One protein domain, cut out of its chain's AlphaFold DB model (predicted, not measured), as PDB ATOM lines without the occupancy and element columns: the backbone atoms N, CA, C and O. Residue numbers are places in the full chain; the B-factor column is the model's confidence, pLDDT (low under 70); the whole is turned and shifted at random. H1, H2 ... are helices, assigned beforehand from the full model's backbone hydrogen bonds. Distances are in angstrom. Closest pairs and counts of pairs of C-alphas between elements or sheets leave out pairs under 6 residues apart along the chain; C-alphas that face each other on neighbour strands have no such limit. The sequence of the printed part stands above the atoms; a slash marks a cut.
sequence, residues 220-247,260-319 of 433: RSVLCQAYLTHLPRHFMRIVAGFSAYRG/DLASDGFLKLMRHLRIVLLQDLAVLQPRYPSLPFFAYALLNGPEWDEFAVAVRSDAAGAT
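AT A GLANCE: This is residues 220 to 247 and 260 to 319 of the 433 residues of an uncharacterized protein of Verticillium longisporum (UniProt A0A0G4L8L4). One long helix, H4, makes a shaft; short H1, H2 and H3 form a loose string apart from it, with H3 toward its first end and H1 farthest out, and H6 crosses its last end after a loop with small H5. The 88 printed residues include six named helices, H1 to H6 in order: all helix. The whole is extended, radius of gyration of the C-alphas 19.3 A, spans 51 by 33 by 26 A.

HOW THE PARTS SIT: H1, residues 220 to 223, H2, 227 to 230, and H3, 233 to 239, precede H4, 261 to 284; H3 is apart from H4. H5, residues 292 to 295, is only just apart from H4, at 8.2 A. H6, residues 302 to 317, touches H4 about perpendicular, 83 degrees; their closest C-alphas, Ala 282 and Ala 308, are 4.6 A apart. Every O i to N i+4 pair is within hydrogen-bond range in H3, H4 and H6; H1, H2 and H5 are too short for one.

IN THESE COORDINATES: H1 begins at C-alpha 220 (187.946, 158.284, 134.585). H4 spans 33.7 A; H6, 22.9 A, ends at C-alpha 317 (157.752, 139.374, 116.847).

THE WHOLE: Across the cut, C-alphas 247 and 260 are 14.8 A apart. Residues 220 to 231 and 240 to 247, among others, have pLDDT under 70.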
ATOM      1  N   ARG A 220     188.692 157.032 134.794       55.69
ATOM      2  CA  ARG A 220     187.946 158.284 134.585       55.69
ATOM      3  C   ARG A 220     188.050 158.786 133.137       55.69
ATOM      4  O   ARG A 220     187.052 159.229 132.601       55.69
ATOM      5  N   SER A 221     189.204 158.602 132.492       58.94
ATOM      6  CA  SER A 221     189.436 158.923 131.078       58.94
ATOM      7  C   SER A 221     188.510 158.196 130.091       58.94
ATOM      8  O   SER A 221     188.140 158.775 129.088       58.94
ATOM      9  N   VAL A 222     188.126 156.946 130.369       59.00
ATOM     10  CA  VAL A 222     187.217 156.152 129.521       59.00
ATOM     11  C   VAL A 222     185.759 156.536 129.776       59.00
ATOM     12  O   VAL A 222     184.947 156.526 128.859       59.00
ATOM     13  N   LEU A 223     185.418 156.904 131.017       55.56
ATOM     14  CA  LEU A 223     184.088 157.429 131.334       55.56
ATOM     15  C   LEU A 223     183.865 158.803 130.712       55.56
ATOM     16  O   LEU A 223     182.805 159.002 130.142       55.56
ATOM     17  N   CYS A 224     184.871 159.685 130.742       53.47
ATOM     18  CA  CYS A 224     184.872 160.996 130.083       53.47
ATOM     19  C   CYS A 224     184.830 160.926 128.545       53.47
ATOM     20  O   CYS A 224     185.212 161.894 127.909       53.47
ATOM     21  N   GLN A 225     184.464 159.794 127.947       52.88
ATOM     22  CA  GLN A 225     184.208 159.670 126.512       52.88
ATOM     23  C   GLN A 225     182.784 159.165 126.232       52.88
ATOM     24  O   GLN A 225     182.370 159.053 125.082       52.88
ATOM     25  N   ALA A 226     182.015 158.852 127.281       53.22
ATOM     26  CA  ALA A 226     180.611 158.491 127.168       53.22
ATOM     27  C   ALA A 226     179.751 159.763 127.159       53.22
ATOM     28  O   ALA A 226     179.808 160.555 128.103       53.22
ATOM     29  N   TYR A 227     178.917 159.920 126.127       48.16
ATOM     30  CA  TYR A 227     178.051 161.082 125.863       48.16
ATOM     31  C   TYR A 227     177.317 161.617 127.110       48.16
ATOM     32  O   TYR A 227     177.364 162.809 127.408       48.16
ATOM     33  N   LEU A 228     176.742 160.726 127.929       54.72
ATOM     34  CA  LEU A 228     175.993 161.102 129.138       54.72
ATOM     35  C   LEU A 228     176.851 161.705 130.264       54.72
ATOM     36  O   LEU A 228     176.314 162.348 131.163       54.72
ATOM     37  N   THR A 229     178.171 161.506 130.244       57.22
ATOM     38  CA  THR A 229     179.088 162.093 131.239       57.22
ATOM     39  C   THR A 229     179.546 163.503 130.872       57.22
ATOM     40  O   THR A 229     180.001 164.232 131.755       57.22
ATOM     41  N   HIS A 230     179.399 163.891 129.599       57.94
ATOM     42  CA  HIS A 230     179.698 165.237 129.108       57.94
ATOM     43  C   HIS A 230     178.540 166.204 129.291       57.94
ATOM     44  O   HIS A 230     178.764 167.412 129.274       57.94
ATOM     45  N   LEU A 231     177.321 165.690 129.487       68.31
ATOM     46  CA  LEU A 231     176.170 166.534 129.756       68.31
ATOM     47  C   LEU A 231     176.439 167.337 131.032       68.31
ATOM     48  O   LEU A 231     176.596 166.748 132.113       68.31
ATOM     49  N   PRO A 232     176.505 168.680 130.941       73.88
ATOM     50  CA  PRO A 232     176.770 169.503 132.100       73.88
ATOM     51  C   PRO A 232     175.753 169.176 133.185       73.88
ATOM     52  O   PRO A 232     174.547 169.121 132.944       73.88
ATOM     53  N   ARG A 233     176.217 168.987 134.421       66.69
ATOM     54  CA  ARG A 233     175.322 168.702 135.556       66.69
ATOM     55  C   ARG A 233     174.214 169.752 135.692       66.69
ATOM     56  O   ARG A 233     173.128 169.443 136.165       66.69
ATOM     57  N   HIS A 234     174.512 170.980 135.277       63.56
ATOM     58  CA  HIS A 234     173.567 172.080 135.143       63.56
ATOM     59  C   HIS A 234     172.431 171.764 134.155       63.56
ATOM     60  O   HIS A 234     171.266 171.858 134.524       63.56
ATOM     61  N   PHE A 235     172.767 171.303 132.948       73.94
ATOM     62  CA  PHE A 235     171.804 170.882 131.931       73.94
ATOM     63  C   PHE A 235     170.918 169.738 132.436       73.94
ATOM     64  O   PHE A 235     169.697 169.853 132.434       73.94
ATOM     65  N   MET A 236     171.523 168.681 132.993       78.00
ATOM     66  CA  MET A 236     170.769 167.540 133.534       78.00
ATOM     67  C   MET A 236     169.824 167.936 134.676       78.00
ATOM     68  O   MET A 236     168.765 167.334 134.837       78.00
ATOM     69  N   ARG A 237     170.179 168.952 135.474       69.25
ATOM     70  CA  ARG A 237     169.293 169.486 136.517       69.25
ATOM     71  C   ARG A 237     168.082 170.194 135.922       69.25
ATOM     72  O   ARG A 237     166.981 169.918 136.379       69.25
ATOM     73  N   ILE A 238     168.292 171.049 134.923       70.12
ATOM     74  CA  ILE A 238     167.214 171.792 134.259       70.12
ATOM     75  C   ILE A 238     166.245 170.830 133.571       70.12
ATOM     76  O   ILE A 238     165.041 170.931 133.788       70.12
ATOM     77  N   VAL A 239     166.761 169.854 132.817       72.38
ATOM     78  CA  VAL A 239     165.937 168.829 132.148       72.38
ATOM     79  C   VAL A 239     165.136 168.009 133.160       72.38
ATOM     80  O   VAL A 239     163.972 167.698 132.930       72.38
ATOM     81  N   ALA A 240     165.725 167.704 134.316       65.56
ATOM     82  CA  ALA A 240     165.033 167.027 135.405       65.56
ATOM     83  C   ALA A 240     164.095 167.946 136.221       65.56
ATOM     84  O   ALA A 240     163.583 167.505 137.245       65.56
ATOM     85  N   GLY A 241     163.882 169.201 135.800       64.19
ATOM     86  CA  GLY A 241     162.980 170.176 136.429       64.19
ATOM     87  C   GLY A 241     163.522 170.842 137.701       64.19
ATOM     88  O   GLY A 241     162.785 171.535 138.401       64.19
ATOM     89  N   PHE A 242     164.807 170.659 138.025       63.91
ATOM     90  CA  PHE A 242     165.462 171.337 139.144       63.91
ATOM     91  C   PHE A 242     166.007 172.709 138.734       63.91
ATOM     92  O   PHE A 242     166.512 172.891 137.628       63.91
ATOM     93  N   SER A 243     166.033 173.652 139.683       62.53
ATOM     94  CA  SER A 243     166.699 174.944 139.479       62.53
ATOM     95  C   SER A 243     168.178 174.780 139.087       62.53
ATOM     96  O   SER A 243     168.927 173.989 139.689       62.53
ATOM     97  N   ALA A 244     168.568 175.577 138.089       56.19
ATOM     98  CA  ALA A 244     169.918 175.784 137.568       56.19
ATOM     99  C   ALA A 244     170.944 176.094 138.670       56.19
ATOM    100  O   ALA A 244     172.054 175.554 138.685       56.19
ATOM    101  N   TYR A 245     170.540 176.901 139.651       55.75
ATOM    102  CA  TYR A 245     171.384 177.318 140.763       55.75
ATOM    103  C   TYR A 245     171.124 176.438 141.991       55.75
ATOM    104  O   TYR A 245     169.987 176.046 142.276       55.75
ATOM    105  N   ARG A 246     172.176 176.118 142.760       50.72
ATOM    106  CA  ARG A 246     171.987 175.585 144.117       50.72
ATOM    107  C   ARG A 246     171.355 176.697 144.946       50.72
ATOM    108  O   ARG A 246     172.069 177.561 145.440       50.72
ATOM    109  N   GLY A 247     170.034 176.676 145.087       49.81
ATOM    110  CA  GLY A 247     169.371 177.502 146.082       49.81
ATOM    111  C   GLY A 247     170.019 177.247 147.441       49.81
ATOM    112  O   GLY A 247     170.188 176.099 147.852       49.81
ATOM    113  N   ASP A 260     157.852 167.359 145.939       70.00
ATOM    114  CA  ASP A 260     159.169 166.725 146.017       70.00
ATOM    115  C   ASP A 260     159.459 166.006 144.696       70.00
ATOM    116  O   ASP A 260     159.203 164.814 144.522       70.00
ATOM    117  N   LEU A 261     159.996 166.770 143.748       73.88
ATOM    118  CA  LEU A 261     160.338 166.339 142.400       73.88
ATOM    119  C   LEU A 261     161.315 165.159 142.409       73.88
ATOM    120  O   LEU A 261     161.300 164.329 141.502       73.88
ATOM    121  N   ALA A 262     162.149 165.049 143.449       73.25
ATOM    122  CA  ALA A 262     163.041 163.910 143.609       73.25
ATOM    123  C   ALA A 262     162.265 162.643 144.000       73.25
ATOM    124  O   ALA A 262     162.557 161.578 143.459       73.25
ATOM    125  N   SER A 263     161.271 162.755 144.885       75.00
ATOM    126  CA  SER A 263     160.375 161.640 145.220       75.00
ATOM    127  C   SER A 263     159.510 161.228 144.025       75.00
ATOM    128  O   SER A 263     159.431 160.040 143.719       75.00
ATOM    129  N   ASP A 264     158.916 162.180 143.298       76.81
ATOM    130  CA  ASP A 264     158.128 161.889 142.089       76.81
ATOM    131  C   ASP A 264     158.982 161.226 140.992       76.81
ATOM    132  O   ASP A 264     158.626 160.170 140.462       76.81
ATOM    133  N   GLY A 265     160.164 161.783 140.706       79.94
ATOM    134  CA  GLY A 265     161.115 161.200 139.758       79.94
ATOM    135  C   GLY A 265     161.576 159.799 140.166       79.94
ATOM    136  O   GLY A 265     161.657 158.901 139.326       79.94
ATOM    137  N   PHE A 266     161.812 159.575 141.460       79.88
ATOM    138  CA  PHE A 266     162.153 158.254 141.980       79.88
ATOM    139  C   PHE A 266     160.996 157.255 141.825       79.88
ATOM    140  O   PHE A 266     161.219 156.129 141.389       79.88
ATOM    141  N   LEU A 267     159.750 157.645 142.111       83.56
ATOM    142  CA  LEU A 267     158.587 156.769 141.924       83.56
ATOM    143  C   LEU A 267     158.344 156.436 140.448       83.56
ATOM    144  O   LEU A 267     158.034 155.285 140.126       83.56
ATOM    145  N   LYS A 268     158.542 157.401 139.542       86.25
ATOM    146  CA  LYS A 268     158.525 157.163 138.090       86.25
ATOM    147  C   LYS A 268     159.598 156.155 137.680       86.25
ATOM    148  O   LYS A 268     159.288 155.208 136.957       86.25
ATOM    149  N   LEU A 269     160.819 156.300 138.200       86.69
ATOM    150  CA  LEU A 269     161.897 155.332 137.991       86.69
ATOM    151  C   LEU A 269     161.516 153.943 138.521       86.69
ATOM    152  O   LEU A 269     161.646 152.966 137.796       86.69
ATOM    153  N   MET A 270     160.989 153.839 139.742       88.25
ATOM    154  CA  MET A 270     160.576 152.554 140.321       88.25
ATOM    155  C   MET A 270     159.443 151.893 139.538       88.25
ATOM    156  O   MET A 270     159.453 150.676 139.358       88.25
ATOM    157  N   ARG A 271     158.482 152.675 139.031       91.75
ATOM    158  CA  ARG A 271     157.433 152.169 138.137       91.75
ATOM    159  C   ARG A 271     158.038 151.618 136.849       91.75
ATOM    160  O   ARG A 271     157.663 150.527 136.436       91.75
ATOM    161  N   HIS A 272     158.973 152.346 136.243       93.12
ATOM    162  CA  HIS A 272     159.652 151.905 135.029       93.12
ATOM    163  C   HIS A 272     160.465 150.623 135.269       93.12
ATOM    164  O   HIS A 272     160.269 149.636 134.565       93.12
ATOM    165  N   LEU A 273     161.291 150.589 136.318       92.56
ATOM    166  CA  LEU A 273     162.070 149.407 136.693       92.56
ATOM    167  C   LEU A 273     161.180 148.205 137.015       92.56
ATOM    168  O   LEU A 273     161.536 147.084 136.674       92.56
ATOM    169  N   ARG A 274     160.006 148.419 137.627       92.75
ATOM    170  CA  ARG A 274     159.023 147.351 137.851       92.75
ATOM    171  C   ARG A 274     158.516 146.761 136.536       92.75
ATOM    172  O   ARG A 274     158.388 145.547 136.455       92.75
ATOM    173  N   ILE A 275     158.213 147.593 135.538       92.31
ATOM    174  CA  ILE A 275     157.748 147.122 134.223       92.31
ATOM    175  C   ILE A 275     158.841 146.287 133.555       92.31
ATOM    176  O   ILE A 275     158.583 145.137 133.205       92.31
ATOM    177  N   VAL A 276     160.059 146.832 133.465       94.38
ATOM    178  CA  VAL A 276     161.214 146.145 132.863       94.38
ATOM    179  C   VAL A 276     161.489 144.823 133.576       94.38
ATOM    180  O   VAL A 276     161.585 143.786 132.931       94.38
ATOM    181  N   LEU A 277     161.522 144.825 134.912       92.38
ATOM    182  CA  LEU A 277     161.755 143.615 135.697       92.38
ATOM    183  C   LEU A 277     160.707 142.533 135.413       92.38
ATOM    184  O   LEU A 277     161.067 141.371 135.260       92.38
ATOM    185  N   LEU A 278     159.418 142.884 135.352       93.25
ATOM    186  CA  LEU A 278     158.356 141.909 135.083       93.25
ATOM    187  C   LEU A 278     158.439 141.363 133.651       93.25
ATOM    188  O   LEU A 278     158.274 140.162 133.450       93.25
ATOM    189  N   GLN A 279     158.737 142.216 132.672       93.75
ATOM    190  CA  GLN A 279     158.937 141.789 131.286       93.75
ATOM    191  C   GLN A 279     160.141 140.843 131.161       93.75
ATOM    192  O   GLN A 279     160.020 139.752 130.602       93.75
ATOM    193  N   ASP A 280     161.276 141.204 131.757       92.81
ATOM    194  CA  ASP A 280     162.491 140.388 131.725       92.81
ATOM    195  C   ASP A 280     162.302 139.061 132.465       92.81
ATOM    196  O   ASP A 280     162.741 138.016 131.986       92.81
ATOM    197  N   LEU A 281     161.606 139.057 133.608       92.44
ATOM    198  CA  LEU A 281     161.292 137.822 134.330       92.44
ATOM    199  C   LEU A 281     160.437 136.872 133.483       92.44
ATOM    200  O   LEU A 281     160.722 135.674 133.473       92.44
ATOM    201  N   ALA A 282     159.457 137.376 132.729       92.62
ATOM    202  CA  ALA A 282     158.664 136.555 131.811       92.62
ATOM    203  C   ALA A 282     159.521 135.902 130.708       92.62
ATOM    204  O   ALA A 282     159.283 134.748 130.331       92.62
ATOM    205  N   VAL A 283     160.546 136.609 130.218       91.38
ATOM    206  CA  VAL A 283     161.509 136.091 129.228       91.38
ATOM    207  C   VAL A 283     162.505 135.109 129.858       91.38
ATOM    208  O   VAL A 283     162.889 134.121 129.227       91.38
ATOM    209  N   LEU A 284     162.931 135.350 131.100       91.19
ATOM    210  CA  LEU A 284     163.923 134.535 131.808       91.19
ATOM    211  C   LEU A 284     163.338 133.254 132.416       91.19
ATOM    212  O   LEU A 284     164.080 132.280 132.560       91.19
ATOM    213  N   GLN A 285     162.039 133.223 132.730       91.06
ATOM    214  CA  GLN A 285     161.363 132.105 133.402       91.06
ATOM    215  C   GLN A 285     161.650 130.728 132.768       91.06
ATOM    216  O   GLN A 285     162.013 129.820 133.514       91.06
ATOM    217  N   PRO A 286     161.592 130.535 131.429       91.00
ATOM    218  CA  PRO A 286     161.855 129.222 130.831       91.00
ATOM    219  C   PRO A 286     163.315 128.770 130.970       91.00
ATOM    220  O   PRO A 286     163.594 127.574 130.998       91.00
ATOM    221  N   ARG A 287     164.259 129.720 131.029       91.00
ATOM    222  CA  ARG A 287     165.702 129.442 131.118       91.00
ATOM    223  C   ARG A 287     166.162 129.249 132.559       91.00
ATOM    224  O   ARG A 287     167.080 128.472 132.804       91.00
ATOM    225  N   TYR A 288     165.531 129.950 133.498       91.31
ATOM    226  CA  TYR A 288     165.914 129.962 134.906       91.31
ATOM    227  C   TYR A 288     164.684 129.866 135.828       91.31
ATOM    228  O   TYR A 288     164.414 130.791 136.598       91.31
ATOM    229  N   PRO A 289     163.942 128.744 135.801       89.56
ATOM    230  CA  PRO A 289     162.719 128.589 136.596       89.56
ATOM    231  C   PRO A 289     162.990 128.544 138.106       89.56
ATOM    232  O   PRO A 289     162.114 128.837 138.909       89.56
ATOM    233  N   SER A 290     164.217 128.209 138.513       89.75
ATOM    234  CA  SER A 290     164.627 128.123 139.916       89.75
ATOM    235  C   SER A 290     165.035 129.469 140.530       89.75
ATOM    236  O   SER A 290     165.612 129.486 141.619       89.75
ATOM    237  N   LEU A 291     164.830 130.594 139.833       89.31
ATOM    238  CA  LEU A 291     165.152 131.905 140.394       89.31
ATOM    239  C   LEU A 291     164.281 132.196 141.630       89.31
ATOM    240  O   LEU A 291     163.080 131.931 141.599       89.31
ATOM    241  N   PRO A 292     164.838 132.828 142.684       88.62
ATOM    242  CA  PRO A 292     164.092 133.132 143.911       88.62
ATOM    243  C   PRO A 292     162.841 133.989 143.690       88.62
ATOM    244  O   PRO A 292     161.918 133.948 144.497       88.62
ATOM    245  N   PHE A 293     162.789 134.758 142.599       86.06
ATOM    246  CA  PHE A 293     161.617 135.549 142.228       86.06
ATOM    247  C   PHE A 293     160.371 134.675 142.023       86.06
ATOM    248  O   PHE A 293     159.290 135.046 142.467       86.06
ATOM    249  N   PHE A 294     160.512 133.474 141.463       87.62
ATOM    250  CA  PHE A 294     159.383 132.563 141.241       87.62
ATOM    251  C   PHE A 294     158.965 131.798 142.503       87.62
ATOM    252  O   PHE A 294     158.051 130.987 142.460       87.62
ATOM    253  N   ALA A 295     159.585 132.059 143.659       86.38
ATOM    254  CA  ALA A 295     159.070 131.561 144.935       86.38
ATOM    255  C   ALA A 295     157.857 132.373 145.433       86.38
ATOM    256  O   ALA A 295     157.102 131.897 146.280       86.38
ATOM    257  N   TYR A 296     157.650 133.594 144.921       84.81
ATOM    258  CA  TYR A 296     156.513 134.431 145.304       84.81
ATOM    259  C   TYR A 296     155.228 133.967 144.607       84.81
ATOM    260  O   TYR A 296     155.176 133.876 143.385       84.81
ATOM    261  N   ALA A 297     154.161 133.756 145.384       79.75
ATOM    262  CA  ALA A 297     152.874 133.256 144.884       79.75
ATOM    263  C   ALA A 297     152.265 134.110 143.753       79.75
ATOM    264  O   ALA A 297     151.613 133.572 142.865       79.75
ATOM    265  N   LEU A 298     152.526 135.423 143.750       83.94
ATOM    266  CA  LEU A 298     152.073 136.353 142.707       83.94
ATOM    267  C   LEU A 298     152.628 136.025 141.310       83.94
ATOM    268  O   LEU A 298     152.017 136.403 140.320       83.94
ATOM    269  N   LEU A 299     153.773 135.340 141.228       84.44
ATOM    270  CA  LEU A 299     154.445 134.986 139.972       84.44
ATOM    271  C   LEU A 299     154.241 133.509 139.584       84.44
ATOM    272  O   LEU A 299     154.923 133.014 138.695       84.44
ATOM    273  N   ASN A 300     153.310 132.813 140.249       80.88
ATOM    274  CA  ASN A 300     152.929 131.420 139.967       80.88
ATOM    275  C   ASN A 300     151.420 131.265 139.684       80.88
ATOM    276  O   ASN A 300     150.889 130.159 139.742       80.88
ATOM    277  N   GLY A 301     150.707 132.375 139.467       86.12
ATOM    278  CA  GLY A 301     149.274 132.378 139.174       86.12
ATOM    279  C   GLY A 301     148.969 132.360 137.669       86.12
ATOM    280  O   GLY A 301     149.823 132.747 136.872       86.12
ATOM    281  N   PRO A 302     147.732 132.011 137.272       90.38
ATOM    282  CA  PRO A 302     147.331 131.981 135.862       90.38
ATOM    283  C   PRO A 302     147.422 133.360 135.187       90.38
ATOM    284  O   PRO A 302     147.755 133.443 134.010       90.38
ATOM    285  N   GLU A 303     147.202 134.444 135.939       91.38
ATOM    286  CA  GLU A 303     147.373 135.822 135.451       91.38
ATOM    287  C   GLU A 303     148.826 136.115 135.042       91.38
ATOM    288  O   GLU A 303     149.078 136.826 134.069       91.38
ATOM    289  N   TRP A 304     149.796 135.551 135.774       93.25
ATOM    290  CA  TRP A 304     151.207 135.671 135.422       93.25
ATOM    291  C   TRP A 304     151.530 134.863 134.168       93.25
ATOM    292  O   TRP A 304     152.241 135.363 133.300       93.25
ATOM    293  N   ASP A 305     151.000 133.647 134.048       91.81
ATOM    294  CA  ASP A 305     151.247 132.798 132.882       91.81
ATOM    295  C   ASP A 305     150.703 133.429 131.593       91.81
ATOM    296  O   ASP A 305     151.410 133.458 130.582       91.81
ATOM    297  N   GLU A 306     149.494 133.998 131.638       94.44
ATOM    298  CA  GLU A 306     148.894 134.730 130.516       94.44
ATOM    299  C   GLU A 306     149.754 135.937 130.113       94.44
ATOM    300  O   GLU A 306     150.149 136.067 128.949       94.44
ATOM    301  N   PHE A 307     150.131 136.773 131.088       93.88
ATOM    302  CA  PHE A 307     151.030 137.906 130.863       93.88
ATOM    303  C   PHE A 307     152.375 137.461 130.270       93.88
ATOM    304  O   PHE A 307     152.864 138.043 129.301       93.88
ATOM    305  N   ALA A 308     152.979 136.413 130.827       93.31
ATOM    306  CA  ALA A 308     154.293 135.952 130.417       93.31
ATOM    307  C   ALA A 308     154.279 135.346 129.005       93.31
ATOM    308  O   ALA A 308     155.253 135.492 128.261       93.31
ATOM    309  N   VAL A 309     153.181 134.693 128.606       93.50
ATOM    310  CA  VAL A 309     152.970 134.240 127.223       93.50
ATOM    311  C   VAL A 309     152.833 135.428 126.272       93.50
ATOM    312  O   VAL A 309     153.489 135.419 125.226       93.50
ATOM    313  N   ALA A 310     152.057 136.453 126.634       93.50
ATOM    314  CA  ALA A 310     151.901 137.656 125.814       93.50
ATOM    315  C   ALA A 310     153.250 138.361 125.579       93.50
ATOM    316  O   ALA A 310     153.665 138.525 124.433       93.50
ATOM    317  N   VAL A 311     154.007 138.644 126.649       93.12
ATOM    318  CA  VAL A 311     155.327 139.303 126.561       93.12
ATOM    319  C   VAL A 311     156.302 138.525 125.675       93.12
ATOM    320  O   VAL A 311     157.008 139.114 124.859       93.12
ATOM    321  N   ARG A 312     156.361 137.194 125.814       91.44
ATOM    322  CA  ARG A 312     157.258 136.372 124.985       91.44
ATOM    323  C   ARG A 312     156.830 136.322 123.521       91.44
ATOM    324  O   ARG A 312     157.698 136.230 122.657       91.44
ATOM    325  N   SER A 313     155.529 136.368 123.249       89.12
ATOM    326  CA  SER A 313     155.000 136.381 121.882       89.12
ATOM    327  C   SER A 313     155.357 137.690 121.176       89.12
ATOM    328  O   SER A 313     155.864 137.658 120.055       89.12
ATOM    329  N   ASP A 314     155.218 138.820 121.870       86.94
ATOM    330  CA  ASP A 314     155.618 140.134 121.356       86.94
ATOM    331  C   ASP A 314     157.138 140.227 121.156       86.94
ATOM    332  O   ASP A 314     157.612 140.711 120.128       86.94
ATOM    333  N   ALA A 315     157.922 139.694 122.099       81.81
ATOM    334  CA  ALA A 315     159.379 139.649 121.981       81.81
ATOM    335  C   ALA A 315     159.856 138.774 120.807       81.81
ATOM    336  O   ALA A 315     160.886 139.072 120.209       81.81
ATOM    337  N   ALA A 316     159.121 137.713 120.459       74.19
ATOM    338  CA  ALA A 316     159.414 136.886 119.288       74.19
ATOM    339  C   ALA A 316     159.061 137.587 117.961       74.19
ATOM    340  O   ALA A 316     159.653 137.269 116.931       74.19
ATOM    341  N   GLY A 317     158.112 138.529 117.988       66.75
ATOM    342  CA  GLY A 317     157.752 139.374 116.847       66.75
ATOM    343  C   GLY A 317     158.680 140.577 116.640       66.75
ATOM    344  O   GLY A 317     158.674 141.170 115.562       66.75
ATOM    345  N   ALA A 318     159.492 140.938 117.639       69.56
ATOM    346  CA  ALA A 318     160.491 141.988 117.505       69.56
ATOM    347  C   ALA A 318     161.613 141.526 116.561       69.56
ATOM    348  O   ALA A 318     162.317 140.556 116.843       69.56
ATOM    349  N   THR A 319     161.774 142.222 115.432       63.81
ATOM    350  CA  THR A 319     162.809 141.950 114.427       63.81
ATOM    351  C   THR A 319     164.178 141.810 115.089       63.81
ATOM    352  O   THR A 319     164.702 142.770 115.658       63.81
TER     353      THR A 319